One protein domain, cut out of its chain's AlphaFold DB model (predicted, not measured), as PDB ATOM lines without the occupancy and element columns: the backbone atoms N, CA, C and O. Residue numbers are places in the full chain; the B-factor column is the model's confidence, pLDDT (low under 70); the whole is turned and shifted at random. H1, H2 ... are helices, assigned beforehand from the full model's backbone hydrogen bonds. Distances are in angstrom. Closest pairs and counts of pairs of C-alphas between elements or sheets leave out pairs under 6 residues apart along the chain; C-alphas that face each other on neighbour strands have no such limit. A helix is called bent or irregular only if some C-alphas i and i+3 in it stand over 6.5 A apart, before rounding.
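Overview. This is residues 238 to 366 of the 368 residues of an uncharacterized protein of Bacteroidetes bacterium (UniProt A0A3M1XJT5). H3 forms the core of a four-helix bundle with H1, H4 and H5, while H6 crosses H3 on the side away from H5 and H2 lies at one end of the bundle, reaching from H4 to H6. The bundle is up and down, each helix running against the one before it, though the helix packing overall is mostly crossed. The printed part has 129 residues with six named helices, H1 to H6 in chain order, and no named strand: all helix. It is compact, with a radius of gyration of the C-alphas of 14.0 A and spans of 44 by 32 by 29 A.

Arrangement. H1, residues 238 to 259, touches H5, residues 327 to 340, at a shallow tilt of 18 degrees, opposite ways; their closest C-alphas, of Asp 244 and Gln 338, are 6.4 A apart. H2, residues 265 to 278, touches H4, residues 309 to 323, with residues 265 to 269 alone, closest at the C-alphas of Ala 266 and Arg 321, 5.5 A. H3, residues 290 to 305, is the hub and touches H6, residues 352 to 365, at a steep tilt of 53 degrees, closest at the C-alphas of Trp 296 and Val 359, 5.7 A. H4 and H5 form a hairpin, closest at the C-alphas of Tyr 316 and Leu 329, 5.4 A. H1 is apart from H4 and H6. Each O i to N i+4 pair is within hydrogen-bond range in H1, H2, H5 and H6, against 9 of 12 in H3 and 9 of 11 in H4.

Along the chain. H1 runs 31.7 A from C-alpha 238 at (133.901, 232.854, 199.609). H3, 20.7 A, has a kink of 28 degrees near residue 297. H4 is only just irregular: C-alphas 311 and 314 are 6.8 A apart. H6, 20.7 A, ends at C-alpha 365 (137.259, 229.072, 163.026).

Size, cuts and confidence. The farthest C-alphas, of Ala 238 and Asp 278, are 44.6 A apart. The printed part has no cut; the links H2 to H3 and H5 to H6 are long, with 11 residues each. Residues 238 to 245 and 279 to 288 have pLDDT under 70.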
ATOM      1  N   ALA A 238     134.835 233.917 199.246       65.12
ATOM      2  CA  ALA A 238     133.901 232.854 199.609       65.12
ATOM      3  C   ALA A 238     133.209 232.265 198.369       65.12
ATOM      4  O   ALA A 238     133.202 231.049 198.205       65.12
ATOM      5  N   HIS A 239     132.725 233.117 197.459       58.69
ATOM      6  CA  HIS A 239     132.100 232.684 196.206       58.69
ATOM      7  C   HIS A 239     133.104 232.057 195.235       58.69
ATOM      8  O   HIS A 239     132.798 231.034 194.644       58.69
ATOM      9  N   GLN A 240     134.311 232.607 195.101       56.56
ATOM     10  CA  GLN A 240     135.379 232.048 194.273       56.56
ATOM     11  C   GLN A 240     135.752 230.651 194.772       56.56
ATOM     12  O   GLN A 240     135.815 229.729 193.980       56.56
ATOM     13  N   SER A 241     135.846 230.446 196.091       60.34
ATOM     14  CA  SER A 241     136.088 229.113 196.664       60.34
ATOM     15  C   SER A 241     134.969 228.111 196.336       60.34
ATOM     16  O   SER A 241     135.239 226.925 196.158       60.34
ATOM     17  N   GLU A 242     133.712 228.563 196.263       62.97
ATOM     18  CA  GLU A 242     132.572 227.729 195.854       62.97
ATOM     19  C   GLU A 242     132.567 227.452 194.344       62.97
ATOM     20  O   GLU A 242     132.302 226.322 193.935       62.97
ATOM     21  N   VAL A 243     132.892 228.453 193.523       64.69
ATOM     22  CA  VAL A 243     132.994 228.342 192.061       64.69
ATOM     23  C   VAL A 243     134.169 227.451 191.663       64.69
ATOM     24  O   VAL A 243     133.986 226.565 190.836       64.69
ATOM     25  N   ASP A 244     135.331 227.604 192.296       66.12
ATOM     26  CA  ASP A 244     136.515 226.771 192.080       66.12
ATOM     27  C   ASP A 244     136.207 225.308 192.417       66.12
ATOM     28  O   ASP A 244     136.531 224.403 191.647       66.12
ATOM     29  N   TYR A 245     135.531 225.066 193.548       68.75
ATOM     30  CA  TYR A 245     135.120 223.723 193.957       68.75
ATOM     31  C   TYR A 245     134.106 223.125 192.972       68.75
ATOM     32  O   TYR A 245     134.262 221.987 192.533       68.75
ATOM     33  N   TYR A 246     133.102 223.908 192.567       76.50
ATOM     34  CA  TYR A 246     132.081 223.501 191.601       76.50
ATOM     35  C   TYR A 246     132.667 223.192 190.216       76.50
ATOM     36  O   TYR A 246     132.347 222.167 189.611       76.50
ATOM     37  N   ASN A 247     133.553 224.052 189.717       84.69
ATOM     38  CA  ASN A 247     134.191 223.874 188.421       84.69
ATOM     39  C   ASN A 247     135.106 222.649 188.435       84.69
ATOM     40  O   ASN A 247     135.042 221.828 187.516       84.69
ATOM     41  N   LEU A 248     135.900 222.478 189.497       82.25
ATOM     42  CA  LEU A 248     136.761 221.311 189.658       82.25
ATOM     43  C   LEU A 248     135.949 220.010 189.693       82.25
ATOM     44  O   LEU A 248     136.336 219.041 189.038       82.25
ATOM     45  N   ASP A 249     134.809 219.995 190.389       79.56
ATOM     46  CA  ASP A 249     133.896 218.851 190.413       79.56
ATOM     47  C   ASP A 249     133.401 218.498 189.001       79.56
ATOM     48  O   ASP A 249     133.434 217.327 188.615       79.56
ATOM     49  N   ILE A 250     133.041 219.493 188.181       83.88
ATOM     50  CA  ILE A 250     132.616 219.265 186.790       83.88
ATOM     51  C   ILE A 250     133.743 218.655 185.952       83.88
ATOM     52  O   ILE A 250     133.514 217.663 185.253       83.88
ATOM     53  N   TYR A 251     134.966 219.190 186.030       86.25
ATOM     54  CA  TYR A 251     136.116 218.596 185.338       86.25
ATOM     55  C   TYR A 251     136.327 217.141 185.773       86.25
ATOM     56  O   TYR A 251     136.410 216.242 184.932       86.25
ATOM     57  N   LEU A 252     136.363 216.881 187.084       80.69
ATOM     58  CA  LEU A 252     136.560 215.540 187.632       80.69
ATOM     59  C   LEU A 252     135.456 214.565 187.201       80.69
ATOM     60  O   LEU A 252     135.762 213.414 186.869       80.69
ATOM     61  N   ASP A 253     134.199 215.001 187.165       83.25
ATOM     62  CA  ASP A 253     133.064 214.190 186.724       83.25
ATOM     63  C   ASP A 253     133.155 213.832 185.241       83.25
ATOM     64  O   ASP A 253     133.042 212.650 184.884       83.25
ATOM     65  N   VAL A 254     133.439 214.814 184.382       86.00
ATOM     66  CA  VAL A 254     133.623 214.599 182.941       86.00
ATOM     67  C   VAL A 254     134.781 213.636 182.697       86.00
ATOM     68  O   VAL A 254     134.619 212.637 181.991       86.00
ATOM     69  N   PHE A 255     135.929 213.841 183.343       84.62
ATOM     70  CA  PHE A 255     137.083 212.955 183.186       84.62
ATOM     71  C   PHE A 255     136.823 211.538 183.706       84.62
ATOM     72  O   PHE A 255     137.206 210.553 183.065       84.62
ATOM     73  N   ASN A 256     136.135 211.398 184.841       80.50
ATOM     74  CA  ASN A 256     135.734 210.093 185.357       80.50
ATOM     75  C   ASN A 256     134.773 209.375 184.411       80.50
ATOM     76  O   ASN A 256     134.851 208.150 184.280       80.50
ATOM     77  N   ALA A 257     133.875 210.113 183.765       85.25
ATOM     78  CA  ALA A 257     132.955 209.562 182.787       85.25
ATOM     79  C   ALA A 257     133.683 209.155 181.494       85.25
ATOM     80  O   ALA A 257     133.455 208.043 181.019       85.25
ATOM     81  N   VAL A 258     134.640 209.955 181.006       82.88
ATOM     82  CA  VAL A 258     135.502 209.605 179.858       82.88
ATOM     83  C   VAL A 258     136.331 208.349 180.140       82.88
ATOM     84  O   VAL A 258     136.424 207.465 179.296       82.88
ATOM     85  N   ARG A 259     136.883 208.194 181.349       82.81
ATOM     86  CA  ARG A 259     137.671 207.004 181.719       82.81
ATOM     87  C   ARG A 259     136.848 205.710 181.759       82.81
ATOM     88  O   ARG A 259     137.407 204.625 181.633       82.81
ATOM     89  N   LYS A 260     135.534 205.807 181.980       84.81
ATOM     90  CA  LYS A 260     134.614 204.654 181.950       84.81
ATOM     91  C   LYS A 260     134.271 204.222 180.524       84.81
ATOM     92  O   LYS A 260     133.678 203.158 180.352       84.81
ATOM     93  N   LEU A 261     134.615 205.033 179.526       81.75
ATOM     94  CA  LEU A 261     134.473 204.669 178.127       81.75
ATOM     95  C   LEU A 261     135.610 203.706 177.827       81.75
ATOM     96  O   LEU A 261     136.774 204.072 177.944       81.75
ATOM     97  N   ASP A 262     135.286 202.465 177.483       82.56
ATOM     98  CA  ASP A 262     136.262 201.441 177.094       82.56
ATOM     99  C   ASP A 262     136.827 201.740 175.687       82.56
ATOM    100  O   ASP A 262     136.696 200.964 174.746       82.56
ATOM    101  N   VAL A 263     137.356 202.953 175.515       82.62
ATOM    102  CA  VAL A 263     137.810 203.558 174.263       82.62
ATOM    103  C   VAL A 263     139.163 204.205 174.537       82.62
ATOM    104  O   VAL A 263     139.332 204.906 175.534       82.62
ATOM    105  N   SER A 264     140.153 203.973 173.672       85.44
ATOM    106  CA  SER A 264     141.470 204.580 173.875       85.44
ATOM    107  C   SER A 264     141.438 206.086 173.592       85.44
ATOM    108  O   SER A 264     140.677 206.556 172.745       85.44
ATOM    109  N   MET A 265     142.304 206.863 174.247       82.19
ATOM    110  CA  MET A 265     142.406 208.302 173.966       82.19
ATOM    111  C   MET A 265     142.820 208.575 172.521       82.19
ATOM    112  O   MET A 265     142.339 209.528 171.915       82.19
ATOM    113  N   ALA A 266     143.653 207.711 171.937       82.75
ATOM    114  CA  ALA A 266     143.981 207.779 170.518       82.75
ATOM    115  C   ALA A 266     142.742 207.602 169.617       82.75
ATOM    116  O   ALA A 266     142.648 208.246 168.574       82.75
ATOM    117  N   ASP A 267     141.775 206.762 169.999       84.31
ATOM    118  CA  ASP A 267     140.507 206.617 169.268       84.31
ATOM    119  C   ASP A 267     139.617 207.848 169.420       84.31
ATOM    120  O   ASP A 267     139.006 208.283 168.446       84.31
ATOM    121  N   LEU A 268     139.557 208.419 170.624       81.50
ATOM    122  CA  LEU A 268     138.794 209.636 170.898       81.50
ATOM    123  C   LEU A 268     139.358 210.823 170.108       81.50
ATOM    124  O   LEU A 268     138.611 211.490 169.402       81.50
ATOM    125  N   LEU A 269     140.677 211.037 170.124       83.12
ATOM    126  CA  LEU A 269     141.328 212.100 169.349       83.12
ATOM    127  C   LEU A 269     141.144 211.919 167.837       83.12
ATOM    128  O   LEU A 269     140.876 212.891 167.134       83.12
ATOM    129  N   ARG A 270     141.193 210.677 167.334       84.25
ATOM    130  CA  ARG A 270     140.860 210.390 165.931       84.25
ATOM    131  C   ARG A 270     139.425 210.780 165.581       84.25
ATOM    132  O   ARG A 270     139.186 211.252 164.474       84.25
ATOM    133  N   GLN A 271     138.480 210.606 166.505       80.75
ATOM    134  CA  GLN A 271     137.108 211.077 166.311       80.75
ATOM    135  C   GLN A 271     137.033 212.608 166.299       80.75
ATOM    136  O   GLN A 271     136.347 213.148 165.439       80.75
ATOM    137  N   VAL A 272     137.776 213.310 167.165       79.56
ATOM    138  CA  VAL A 272     137.856 214.787 167.130       79.56
ATOM    139  C   VAL A 272     138.355 215.278 165.773       79.56
ATOM    140  O   VAL A 272     137.730 216.141 165.164       79.56
ATOM    141  N   GLU A 273     139.440 214.691 165.261       80.31
ATOM    142  CA  GLU A 273     139.982 215.033 163.942       80.31
ATOM    143  C   GLU A 273     138.975 214.773 162.822       80.31
ATOM    144  O   GLU A 273     138.851 215.579 161.902       80.31
ATOM    145  N   GLN A 274     138.245 213.658 162.891       79.94
ATOM    146  CA  GLN A 274     137.222 213.341 161.900       79.94
ATOM    147  C   GLN A 274     136.088 214.375 161.922       79.94
ATOM    148  O   GLN A 274     135.654 214.835 160.869       79.94
ATOM    149  N   VAL A 275     135.651 214.787 163.114       74.00
ATOM    150  CA  VAL A 275     134.617 215.814 163.302       74.00
ATOM    151  C   VAL A 275     135.086 217.176 162.789       74.00
ATOM    152  O   VAL A 275     134.334 217.850 162.084       74.00
ATOM    153  N   ALA A 276     136.334 217.552 163.081       74.94
ATOM    154  CA  ALA A 276     136.944 218.780 162.582       74.94
ATOM    155  C   ALA A 276     137.067 218.781 161.047       74.94
ATOM    156  O   ALA A 276     136.829 219.804 160.416       74.94
ATOM    157  N   ARG A 277     137.390 217.636 160.427       79.62
ATOM    158  CA  ARG A 277     137.512 217.516 158.963       79.62
ATOM    159  C   ARG A 277     136.172 217.538 158.239       79.62
ATOM    160  O   ARG A 277     136.049 218.195 157.209       79.62
ATOM    161  N   ASP A 278     135.192 216.797 158.744       75.62
ATOM    162  CA  ASP A 278     133.929 216.590 158.033       75.62
ATOM    163  C   ASP A 278     132.923 217.724 158.267       75.62
ATOM    164  O   ASP A 278     131.928 217.808 157.545       75.62
ATOM    165  N   TYR A 279     133.139 218.562 159.290       68.31
ATOM    166  CA  TYR A 279     132.235 219.637 159.737       68.31
ATOM    167  C   TYR A 279     130.766 219.207 159.892       68.31
ATOM    168  O   TYR A 279     129.851 220.038 159.902       68.31
ATOM    169  N   SER A 280     130.528 217.901 160.002       66.06
ATOM    170  CA  SER A 280     129.206 217.306 160.023       66.06
ATOM    171  C   SER A 280     128.830 217.017 161.471       66.06
ATOM    172  O   SER A 280     129.472 216.175 162.104       66.06
ATOM    173  N   PRO A 281     127.754 217.626 162.006       55.38
ATOM    174  CA  PRO A 281     127.248 217.295 163.338       55.38
ATOM    175  C   PRO A 281     126.856 215.817 163.463       55.38
ATOM    176  O   PRO A 281     126.683 215.314 164.563       55.38
ATOM    177  N   HIS A 282     126.679 215.121 162.334       55.91
ATOM    178  CA  HIS A 282     126.336 213.701 162.287       55.91
ATOM    179  C   HIS A 282     127.582 212.795 162.349       55.91
ATOM    180  O   HIS A 282     127.428 211.595 162.552       55.91
ATOM    181  N   ALA A 283     128.792 213.354 162.185       51.28
ATOM    182  CA  ALA A 283     130.069 212.653 162.367       51.28
ATOM    183  C   ALA A 283     130.467 212.545 163.849       51.28
ATOM    184  O   ALA A 283     131.177 211.614 164.229       51.28
ATOM    185  N   LEU A 284     129.922 213.420 164.705       53.69
ATOM    186  CA  LEU A 284     129.731 213.119 166.121       53.69
ATOM    187  C   LEU A 284     128.620 212.065 166.204       53.69
ATOM    188  O   LEU A 284     127.475 212.363 166.543       53.69
ATOM    189  N   HIS A 285     128.923 210.811 165.864       52.09
ATOM    190  CA  HIS A 285     128.150 209.694 166.392       52.09
ATOM    191  C   HIS A 285     128.352 209.751 167.895       52.09
ATOM    192  O   HIS A 285     129.339 209.197 168.361       52.09
ATOM    193  N   LEU A 286     127.502 210.525 168.584       51.72
ATOM    194  CA  LEU A 286     127.645 210.919 169.980       51.72
ATOM    195  C   LEU A 286     128.058 209.696 170.787       51.72
ATOM    196  O   LEU A 286     127.240 208.860 171.177       51.72
ATOM    197  N   GLY A 287     129.370 209.596 170.993       57.81
ATOM    198  CA  GLY A 287     129.909 208.810 172.061       57.81
ATOM    199  C   GLY A 287     129.272 209.321 173.352       57.81
ATOM    200  O   GLY A 287     128.748 210.437 173.391       57.81
ATOM    201  N   PRO A 288     129.268 208.498 174.397       64.31
ATOM    202  CA  PRO A 288     128.663 208.835 175.680       64.31
ATOM    203  C   PRO A 288     128.999 210.271 176.101       64.31
ATOM    204  O   PRO A 288     130.163 210.661 176.028       64.31
ATOM    205  N   ASP A 289     127.964 211.020 176.500       81.81
ATOM    206  CA  ASP A 289     127.908 212.470 176.762       81.81
ATOM    207  C   ASP A 289     129.209 213.118 177.263       81.81
ATOM    208  O   ASP A 289     129.602 214.185 176.795       81.81
ATOM    209  N   ALA A 290     129.918 212.410 178.140       82.50
ATOM    210  CA  ALA A 290     131.239 212.738 178.660       82.50
ATOM    211  C   ALA A 290     132.267 213.178 177.603       82.50
ATOM    212  O   ALA A 290     133.134 213.997 177.888       82.50
ATOM    213  N   PHE A 291     132.202 212.642 176.383       83.38
ATOM    214  CA  PHE A 291     133.130 213.029 175.325       83.38
ATOM    215  C   PHE A 291     132.826 214.418 174.748       83.38
ATOM    216  O   PHE A 291     133.749 215.189 174.501       83.38
ATOM    217  N   CYS A 292     131.549 214.759 174.563       84.00
ATOM    218  CA  CYS A 292     131.164 216.103 174.118       84.00
ATOM    219  C   CYS A 292     131.468 217.140 175.197       84.00
ATOM    220  O   CYS A 292     131.944 218.228 174.894       84.00
ATOM    221  N   ASP A 293     131.259 216.752 176.451       89.38
ATOM    222  CA  ASP A 293     131.587 217.548 177.625       89.38
ATOM    223  C   ASP A 293     133.091 217.843 177.707       89.38
ATOM    224  O   ASP A 293     133.491 218.992 177.878       89.38
ATOM    225  N   LEU A 294     133.938 216.833 177.472       89.62
ATOM    226  CA  LEU A 294     135.389 217.011 177.399       89.62
ATOM    227  C   LEU A 294     135.796 217.978 176.280       89.62
ATOM    228  O   LEU A 294     136.658 218.830 176.481       89.62
ATOM    229  N   LEU A 295     135.194 217.836 175.097       89.38
ATOM    230  CA  LEU A 295     135.480 218.715 173.966       89.38
ATOM    231  C   LEU A 295     135.082 220.158 174.253       89.38
ATOM    232  O   LEU A 295     135.821 221.074 173.908       89.38
ATOM    233  N   TRP A 296     133.940 220.359 174.900       92.75
ATOM    234  CA  TRP A 296     133.487 221.686 175.284       92.75
ATOM    235  C   TRP A 296     134.425 222.318 176.313       92.75
ATOM    236  O   TRP A 296     134.868 223.448 176.117       92.75
ATOM    237  N   LEU A 297     134.822 221.571 177.347       93.06
ATOM    238  CA  LEU A 297     135.789 222.055 178.334       93.06
ATOM    239  C   LEU A 297     137.133 222.431 177.685       93.06
ATOM    240  O   LEU A 297     137.686 223.491 177.960       93.06
ATOM    241  N   ALA A 298     137.635 221.600 176.771       91.81
ATOM    242  CA  ALA A 298     138.939 221.813 176.151       91.81
ATOM    243  C   ALA A 298     138.950 222.917 175.081       91.81
ATOM    244  O   ALA A 298     139.886 223.708 175.036       91.81
ATOM    245  N   TYR A 299     137.947 222.961 174.200       91.44
ATOM    246  CA  TYR A 299     137.957 223.843 173.027       91.44
ATOM    247  C   TYR A 299     137.101 225.095 173.192       91.44
ATOM    248  O   TYR A 299     137.368 226.084 172.519       91.44
ATOM    249  N   VAL A 300     136.092 225.082 174.062       91.94
ATOM    250  CA  VAL A 300     135.225 226.246 174.288       91.94
ATOM    251  C   VAL A 300     135.621 226.934 175.586       91.94
ATOM    252  O   VAL A 300     136.052 228.083 175.562       91.94
ATOM    253  N   ARG A 301     135.543 226.223 176.717       93.44
ATOM    254  CA  ARG A 301     135.756 226.810 178.045       93.44
ATOM    255  C   ARG A 301     137.178 227.297 178.256       93.44
ATOM    256  O   ARG A 301     137.361 228.464 178.585       93.44
ATOM    257  N   ALA A 302     138.169 226.427 178.081       92.44
ATOM    258  CA  ALA A 302     139.540 226.778 178.428       92.44
ATOM    259  C   ALA A 302     140.074 227.973 177.603       92.44
ATOM    260  O   ALA A 302     140.606 228.897 178.214       92.44
ATOM    261  N   PRO A 303     139.827 228.070 176.278       90.94
ATOM    262  CA  PRO A 303     140.170 229.258 175.492       90.94
ATOM    263  C   PRO A 303     139.346 230.512 175.808       90.94
ATOM    264  O   PRO A 303     139.802 231.614 175.500       90.94
ATOM    265  N   LEU A 304     138.133 230.356 176.351       88.81
ATOM    266  CA  LEU A 304     137.278 231.473 176.758       88.81
ATOM    267  C   LEU A 304     137.816 232.151 178.021       88.81
ATOM    268  O   LEU A 304     137.759 233.372 178.109       88.81
ATOM    269  N   ILE A 305     138.326 231.370 178.977       88.44
ATOM    270  CA  ILE A 305     138.889 231.905 180.226       88.44
ATOM    271  C   ILE A 305     140.378 232.252 180.110       88.44
ATOM    272  O   ILE A 305     140.851 233.111 180.841       88.44
ATOM    273  N   ASN A 306     141.106 231.623 179.180       89.31
ATOM    274  CA  ASN A 306     142.499 231.940 178.882       89.31
ATOM    275  C   ASN A 306     142.807 231.715 177.392       89.31
ATOM    276  O   ASN A 306     142.905 230.583 176.909       89.31
ATOM    277  N   HIS A 307     143.020 232.800 176.649       86.81
ATOM    278  CA  HIS A 307     143.272 232.737 175.209       86.81
ATOM    279  C   HIS A 307     144.580 232.021 174.827       86.81
ATOM    280  O   HIS A 307     144.654 231.467 173.723       86.81
ATOM    281  N   GLU A 308     145.583 231.959 175.712       86.62
ATOM    282  CA  GLU A 308     146.845 231.246 175.456       86.62
ATOM    283  C   GLU A 308     146.636 229.736 175.306       86.62
ATOM    284  O   GLU A 308     147.346 229.070 174.542       86.62
ATOM    285  N   VAL A 309     145.594 229.193 175.947       88.69
ATOM    286  CA  VAL A 309     145.226 227.779 175.827       88.69
ATOM    287  C   VAL A 309     144.993 227.395 174.374       88.69
ATOM    288  O   VAL A 309     145.385 226.307 173.968       88.69
ATOM    289  N   ALA A 310     144.437 228.282 173.544       86.25
ATOM    290  CA  ALA A 310     144.220 227.977 172.133       86.25
ATOM    291  C   ALA A 310     145.527 227.671 171.372       86.25
ATOM    292  O   ALA A 310     145.491 226.960 170.369       86.25
ATOM    293  N   VAL A 311     146.664 228.200 171.836       84.56
ATOM    294  CA  VAL A 311     147.993 227.973 171.249       84.56
ATOM    295  C   VAL A 311     148.640 226.710 171.819       84.56
ATOM    296  O   VAL A 311     149.283 225.962 171.082       84.56
ATOM    297  N   LEU A 312     148.463 226.452 173.118       86.12
ATOM    298  CA  LEU A 312     149.095 225.329 173.819       86.12
ATOM    299  C   LEU A 312     148.322 224.013 173.689       86.12
ATOM    300  O   LEU A 312     148.921 222.938 173.732       86.12
ATOM    301  N   LEU A 313     147.005 224.074 173.501       88.19
ATOM    302  CA  LEU A 313     146.129 222.905 173.449       88.19
ATOM    303  C   LEU A 313     146.577 221.847 172.418       88.19
ATOM    304  O   LEU A 313     146.616 220.670 172.789       88.19
ATOM    305  N   PRO A 314     147.003 222.198 171.183       88.06
ATOM    306  CA  PRO A 314     147.553 221.224 170.235       88.06
ATOM    307  C   PRO A 314     148.754 220.440 170.785       88.06
ATOM    308  O   PRO A 314     148.850 219.233 170.565       88.06
ATOM    309  N   VAL A 315     149.632 221.087 171.562       87.94
ATOM    310  CA  VAL A 315     150.809 220.442 172.172       87.94
ATOM    311  C   VAL A 315     150.374 219.378 173.177       87.94
ATOM    312  O   VAL A 315     150.870 218.249 173.146       87.94
ATOM    313  N   TYR A 316     149.412 219.699 174.043       88.94
ATOM    314  CA  TYR A 316     148.884 218.742 175.017       88.94
ATOM    315  C   TYR A 316     148.119 217.598 174.349       88.94
ATOM    316  O   TYR A 316     148.255 216.446 174.766       88.94
ATOM    317  N   ILE A 317     147.384 217.872 173.271       87.25
ATOM    318  CA  ILE A 317     146.737 216.836 172.458       87.25
ATOM    319  C   ILE A 317     147.775 215.879 171.858       87.25
ATOM    320  O   ILE A 317     147.596 214.659 171.930       87.25
ATOM    321  N   ASP A 318     148.879 216.396 171.321       83.88
ATOM    322  CA  ASP A 318     149.967 215.575 170.785       83.88
ATOM    323  C   ASP A 318     150.648 214.731 171.866       83.88
ATOM    324  O   ASP A 318     150.929 213.549 171.648       83.88
ATOM    325  N   LEU A 319     150.849 215.285 173.065       81.19
ATOM    326  CA  LEU A 319     151.367 214.532 174.207       81.19
ATOM    327  C   LEU A 319     150.442 213.372 174.586       81.19
ATOM    328  O   LEU A 319     150.918 212.249 174.794       81.19
ATOM    329  N   VAL A 320     149.126 213.606 174.634       86.00
ATOM    330  CA  VAL A 320     148.133 212.547 174.878       86.00
ATOM    331  C   VAL A 320     148.177 211.503 173.765       86.00
ATOM    332  O   VAL A 320     148.149 210.309 174.054       86.00
ATOM    333  N   ARG A 321     148.305 211.921 172.502       85.00
ATOM    334  CA  ARG A 321     148.388 211.021 171.342       85.00
ATOM    335  C   ARG A 321     149.608 210.103 171.413       85.00
ATOM    336  O   ARG A 321     149.477 208.900 171.205       85.00
ATOM    337  N   ILE A 322     150.783 210.655 171.721       85.44
ATOM    338  CA  ILE A 322     152.050 209.909 171.782       85.44
ATOM    339  C   ILE A 322     152.071 208.956 172.980       85.44
ATOM    340  O   ILE A 322     152.526 207.818 172.867       85.44
ATOM    341  N   SER A 323     151.592 209.416 174.136       87.25
ATOM    342  CA  SER A 323     151.647 208.650 175.386       87.25
ATOM    343  C   SER A 323     150.453 207.717 175.600       87.25
ATOM    344  O   SER A 323     150.514 206.840 176.462       87.25
ATOM    345  N   ASN A 324     149.360 207.917 174.852       85.38
ATOM    346  CA  ASN A 324     148.033 207.352 175.113       85.38
ATOM    347  C   ASN A 324     147.572 207.554 176.575       85.38
ATOM    348  O   ASN A 324     146.847 206.729 177.131       85.38
ATOM    349  N   ASN A 325     148.022 208.640 177.212       83.56
ATOM    350  CA  ASN A 325     147.712 208.995 178.592       83.56
ATOM    351  C   ASN A 325     147.036 210.376 178.620       83.56
ATOM    352  O   ASN A 325     147.689 211.351 178.260       83.56
ATOM    353  N   PRO A 326     145.768 210.497 179.063       83.81
ATOM    354  CA  PRO A 326     145.069 211.782 179.104       83.81
ATOM    355  C   PRO A 326     145.546 212.706 180.228       83.81
ATOM    356  O   PRO A 326     145.235 213.892 180.197       83.81
ATOM    357  N   LYS A 327     146.285 212.188 181.221       84.50
ATOM    358  CA  LYS A 327     146.638 212.935 182.435       84.50
ATOM    359  C   LYS A 327     147.282 214.310 182.171       84.50
ATOM    360  O   LYS A 327     146.826 215.253 182.796       84.50
ATOM    361  N   PRO A 328     148.249 214.476 181.247       85.75
ATOM    362  CA  PRO A 328     148.845 215.791 180.993       85.75
ATOM    363  C   PRO A 328     147.842 216.843 180.505       85.75
ATOM    364  O   PRO A 328     147.924 217.990 180.918       85.75
ATOM    365  N   LEU A 329     146.884 216.459 179.655       87.88
ATOM    366  CA  LEU A 329     145.827 217.365 179.193       87.88
ATOM    367  C   LEU A 329     144.842 217.687 180.323       87.88
ATOM    368  O   LEU A 329     144.389 218.817 180.435       87.88
ATOM    369  N   ILE A 330     144.516 216.695 181.153       86.88
ATOM    370  CA  ILE A 330     143.634 216.867 182.314       86.88
ATOM    371  C   ILE A 330     144.235 217.853 183.312       86.88
ATOM    372  O   ILE A 330     143.558 218.794 183.710       86.88
ATOM    373  N   ASP A 331     145.491 217.628 183.699       86.25
ATOM    374  CA  ASP A 331     146.193 218.468 184.666       86.25
ATOM    375  C   ASP A 331     146.271 219.911 184.134       86.25
ATOM    376  O   ASP A 331     145.879 220.832 184.836       86.25
ATOM    377  N   PHE A 332     146.612 220.088 182.851       92.81
ATOM    378  CA  PHE A 332     146.633 221.395 182.186       92.81
ATOM    379  C   PHE A 332     145.279 222.125 182.202       92.81
ATOM    380  O   PHE A 332     145.224 223.315 182.496       92.81
ATOM    381  N   LEU A 333     144.177 221.434 181.889       92.69
ATOM    382  CA  LEU A 333     142.847 222.055 181.889       92.69
ATOM    383  C   LEU A 333     142.383 222.425 183.305       92.69
ATOM    384  O   LEU A 333     141.739 223.456 183.479       92.69
ATOM    385  N   ILE A 334     142.713 221.600 184.305       87.56
ATOM    386  CA  ILE A 334     142.395 221.873 185.711       87.56
ATOM    387  C   ILE A 334     143.208 223.060 186.227       87.56
ATOM    388  O   ILE A 334     142.622 223.953 186.825       87.56
ATOM    389  N   GLU A 335     144.519 223.085 185.984       86.00
ATOM    390  CA  GLU A 335     145.393 224.197 186.378       86.00
ATOM    391  C   GLU A 335     144.899 225.509 185.756       86.00
ATOM    392  O   GLU A 335     144.681 226.485 186.467       86.00
ATOM    393  N   ASN A 336     144.575 225.494 184.460       89.81
ATOM    394  CA  ASN A 336     144.014 226.655 183.774       89.81
ATOM    395  C   ASN A 336     142.683 227.136 184.381       89.81
ATOM    396  O   ASN A 336     142.443 228.336 184.483       89.81
ATOM    397  N   GLU A 337     141.796 226.220 184.775       89.75
ATOM    398  CA  GLU A 337     140.547 226.602 185.442       89.75
ATOM    399  C   GLU A 337     140.791 227.133 186.860       89.75
ATOM    400  O   GLU A 337     140.131 228.078 187.268       89.75
ATOM    401  N   GLN A 338     141.731 226.565 187.611       82.44
ATOM    402  CA  GLN A 338     142.057 227.041 188.958       82.44
ATOM    403  C   GLN A 338     142.679 228.439 188.944       82.44
ATOM    404  O   GLN A 338     142.453 229.217 189.864       82.44
ATOM    405  N   GLU A 339     143.455 228.754 187.909       79.50
ATOM    406  CA  GLU A 339     144.116 230.052 187.768       79.50
ATOM    407  C   GLU A 339     143.193 231.125 187.172       79.50
ATOM    408  O   GLU A 339     143.268 232.284 187.575       79.50
ATOM    409  N   HIS A 340     142.297 230.756 186.247       82.00
ATOM    410  CA  HIS A 340     141.530 231.727 185.448       82.00
ATOM    411  C   HIS A 340     139.999 231.572 185.532       82.00
ATOM    412  O   HIS A 340     139.247 232.377 184.975       82.00
ATOM    413  N   GLY A 341     139.491 230.540 186.205       84.06
ATOM    414  CA  GLY A 341     138.070 230.194 186.268       84.06
ATOM    415  C   GLY A 341     137.264 231.076 187.221       84.06
ATOM    416  O   GLY A 341     136.880 230.651 188.301       84.06
ATOM    417  N   ALA A 342     136.915 232.293 186.807       77.88
ATOM    418  CA  ALA A 342     136.126 233.219 187.636       77.88
ATOM    419  C   ALA A 342     134.595 232.999 187.583       77.88
ATOM    420  O   ALA A 342     133.832 233.713 188.231       77.88
ATOM    421  N   THR A 343     134.110 232.051 186.771       81.56
ATOM    422  CA  THR A 343     132.667 231.846 186.525       81.56
ATOM    423  C   THR A 343     132.269 230.375 186.625       81.56
ATOM    424  O   THR A 343     133.070 229.527 186.241       81.56
ATOM    425  N   PRO A 344     131.048 230.034 187.075       82.62
ATOM    426  CA  PRO A 344     130.575 228.652 187.062       82.62
ATOM    427  C   PRO A 344     130.547 228.061 185.647       82.62
ATOM    428  O   PRO A 344     130.126 228.719 184.693       82.62
ATOM    429  N   ILE A 345     130.940 226.796 185.504       85.44
ATOM    430  CA  ILE A 345     130.769 226.053 184.256       85.44
ATOM    431  C   ILE A 345     129.283 225.731 184.051       85.44
ATOM    432  O   ILE A 345     128.692 224.944 184.784       85.44
ATOM    433  N   ALA A 346     128.686 226.281 182.991       83.25
ATOM    434  CA  ALA A 346     127.269 226.091 182.658       83.25
ATOM    435  C   ALA A 346     126.919 224.688 182.122       83.25
ATOM    436  O   ALA A 346     125.754 224.392 181.861       83.25
ATOM    437  N   LEU A 347     127.912 223.814 181.933       83.56
ATOM    438  CA  LEU A 347     127.774 222.514 181.274       83.56
ATOM    439  C   LEU A 347     126.586 221.656 181.775       83.56
ATOM    440  O   LEU A 347     125.904 221.086 180.922       83.56
ATOM    441  N   PRO A 348     126.261 221.583 183.087       81.12
ATOM    442  CA  PRO A 348     125.099 220.820 183.565       81.12
ATOM    443  C   PRO A 348     123.738 221.360 183.095       81.12
ATOM    444  O   PRO A 348     122.747 220.629 183.116       81.12
ATOM    445  N   GLU A 349     123.676 222.627 182.682       83.12
ATOM    446  CA  GLU A 349     122.453 223.333 182.284       83.12
ATOM    447  C   GLU A 349     122.297 223.440 180.759       83.12
ATOM    448  O   GLU A 349     121.192 223.674 180.256       83.12
ATOM    449  N   LEU A 350     123.383 223.244 180.002       83.94
ATOM    450  CA  LEU A 350     123.386 223.411 178.553       83.94
ATOM    451  C   LEU A 350     122.700 222.236 177.829       83.94
ATOM    452  O   LEU A 350     123.051 221.067 178.029       83.94
ATOM    453  N   PRO A 351     121.762 222.503 176.894       89.38
ATOM    454  CA  PRO A 351     121.238 221.472 176.011       89.38
ATOM    455  C   PRO A 351     122.363 220.815 175.202       89.38
ATOM    456  O   PRO A 351     123.186 221.497 174.598       89.38
ATOM    457  N   ARG A 352     122.348 219.482 175.068       85.75
ATOM    458  CA  ARG A 352     123.379 218.732 174.314       85.75
ATOM    459  C   ARG A 352     123.607 219.242 172.892       85.75
ATOM    460  O   ARG A 352     124.734 219.262 172.407       85.75
ATOM    461  N   LYS A 353     122.532 219.685 172.236       86.00
ATOM    462  CA  LYS A 353     122.598 220.296 170.907       86.00
ATOM    463  C   LYS A 353     123.460 221.567 170.909       86.00
ATOM    464  O   LYS A 353     124.276 221.717 170.010       86.00
ATOM    465  N   GLN A 354     123.308 222.416 171.923       88.06
ATOM    466  CA  GLN A 354     124.063 223.658 172.065       88.06
ATOM    467  C   GLN A 354     125.551 223.380 172.312       88.06
ATOM    468  O   GLN A 354     126.387 223.934 171.611       88.06
ATOM    469  N   ILE A 355     125.879 222.444 173.209       86.62
ATOM    470  CA  ILE A 355     127.272 222.026 173.471       86.62
ATOM    471  C   ILE A 355     127.966 221.611 172.166       86.62
ATOM    472  O   ILE A 355     129.081 222.037 171.874       86.62
ATOM    473  N   CYS A 356     127.288 220.803 171.346       84.56
ATOM    474  CA  CYS A 356     127.827 220.366 170.060       84.56
ATOM    475  C   CYS A 356     127.982 221.521 169.063       84.56
ATOM    476  O   CYS A 356     128.954 221.549 168.312       84.56
ATOM    477  N   GLU A 357     127.022 222.448 169.017       86.62
ATOM    478  CA  GLU A 357     127.065 223.611 168.126       86.62
ATOM    479  C   GLU A 357     128.242 224.535 168.463       86.62
ATOM    480  O   GLU A 357     128.987 224.894 167.553       86.62
ATOM    481  N   GLU A 358     128.466 224.822 169.748       90.62
ATOM    482  CA  GLU A 358     129.576 225.659 170.220       90.62
ATOM    483  C   GLU A 358     130.943 225.020 169.925       90.62
ATOM    484  O   GLU A 358     131.834 225.672 169.381       90.62
ATOM    485  N   VAL A 359     131.100 223.714 170.178       88.00
ATOM    486  CA  VAL A 359     132.335 222.986 169.828       88.00
ATOM    487  C   VAL A 359     132.599 223.051 168.321       88.00
ATOM    488  O   VAL A 359     133.714 223.347 167.891       88.00
ATOM    489  N   LEU A 360     131.582 222.795 167.494       85.19
ATOM    490  CA  LEU A 360     131.727 222.828 166.036       85.19
ATOM    491  C   LEU A 360     132.052 224.229 165.516       85.19
ATOM    492  O   LEU A 360     132.772 224.350 164.525       85.19
ATOM    493  N   GLU A 361     131.519 225.274 166.140       88.62
ATOM    494  CA  GLU A 361     131.840 226.653 165.788       88.62
ATOM    495  C   GLU A 361     133.322 226.957 166.012       88.62
ATOM    496  O   GLU A 361     133.985 227.430 165.085       88.62
ATOM    497  N   VAL A 362     133.869 226.593 167.175       86.94
ATOM    498  CA  VAL A 362     135.297 226.786 167.457       86.94
ATOM    499  C   VAL A 362     136.168 226.008 166.467       86.94
ATOM    500  O   VAL A 362     137.106 226.564 165.891       86.94
ATOM    501  N   LEU A 363     135.831 224.741 166.202       82.75
ATOM    502  CA  LEU A 363     136.576 223.908 165.252       82.75
ATOM    503  C   LEU A 363     136.542 224.462 163.812       82.75
ATOM    504  O   LEU A 363     137.481 224.234 163.055       82.75
ATOM    505  N   ARG A 364     135.496 225.205 163.414       82.88
ATOM    506  CA  ARG A 364     135.422 225.865 162.091       82.88
ATOM    507  C   ARG A 364     136.336 227.071 161.970       82.88
ATOM    508  O   ARG A 364     136.850 227.334 160.887       82.88
ATOM    509  N   GLN A 365     136.487 227.832 163.047       82.12
ATOM    510  CA  GLN A 365     137.259 229.072 163.026       82.12
ATOM    511  C   GLN A 365     138.769 228.810 163.016       82.12
ATOM    512  O   GLN A 365     139.536 229.654 162.554       82.12
ATOM    513  N   LYS A 366     139.202 227.639 163.498       70.62
ATOM    514  CA  LYS A 366     140.612 227.268 163.624       70.62
ATOM    515  C   LYS A 366     140.829 225.838 163.105       70.62
ATOM    516  O   LYS A 366     140.661 224.894 163.870       70.62
TER     517      LYS A 366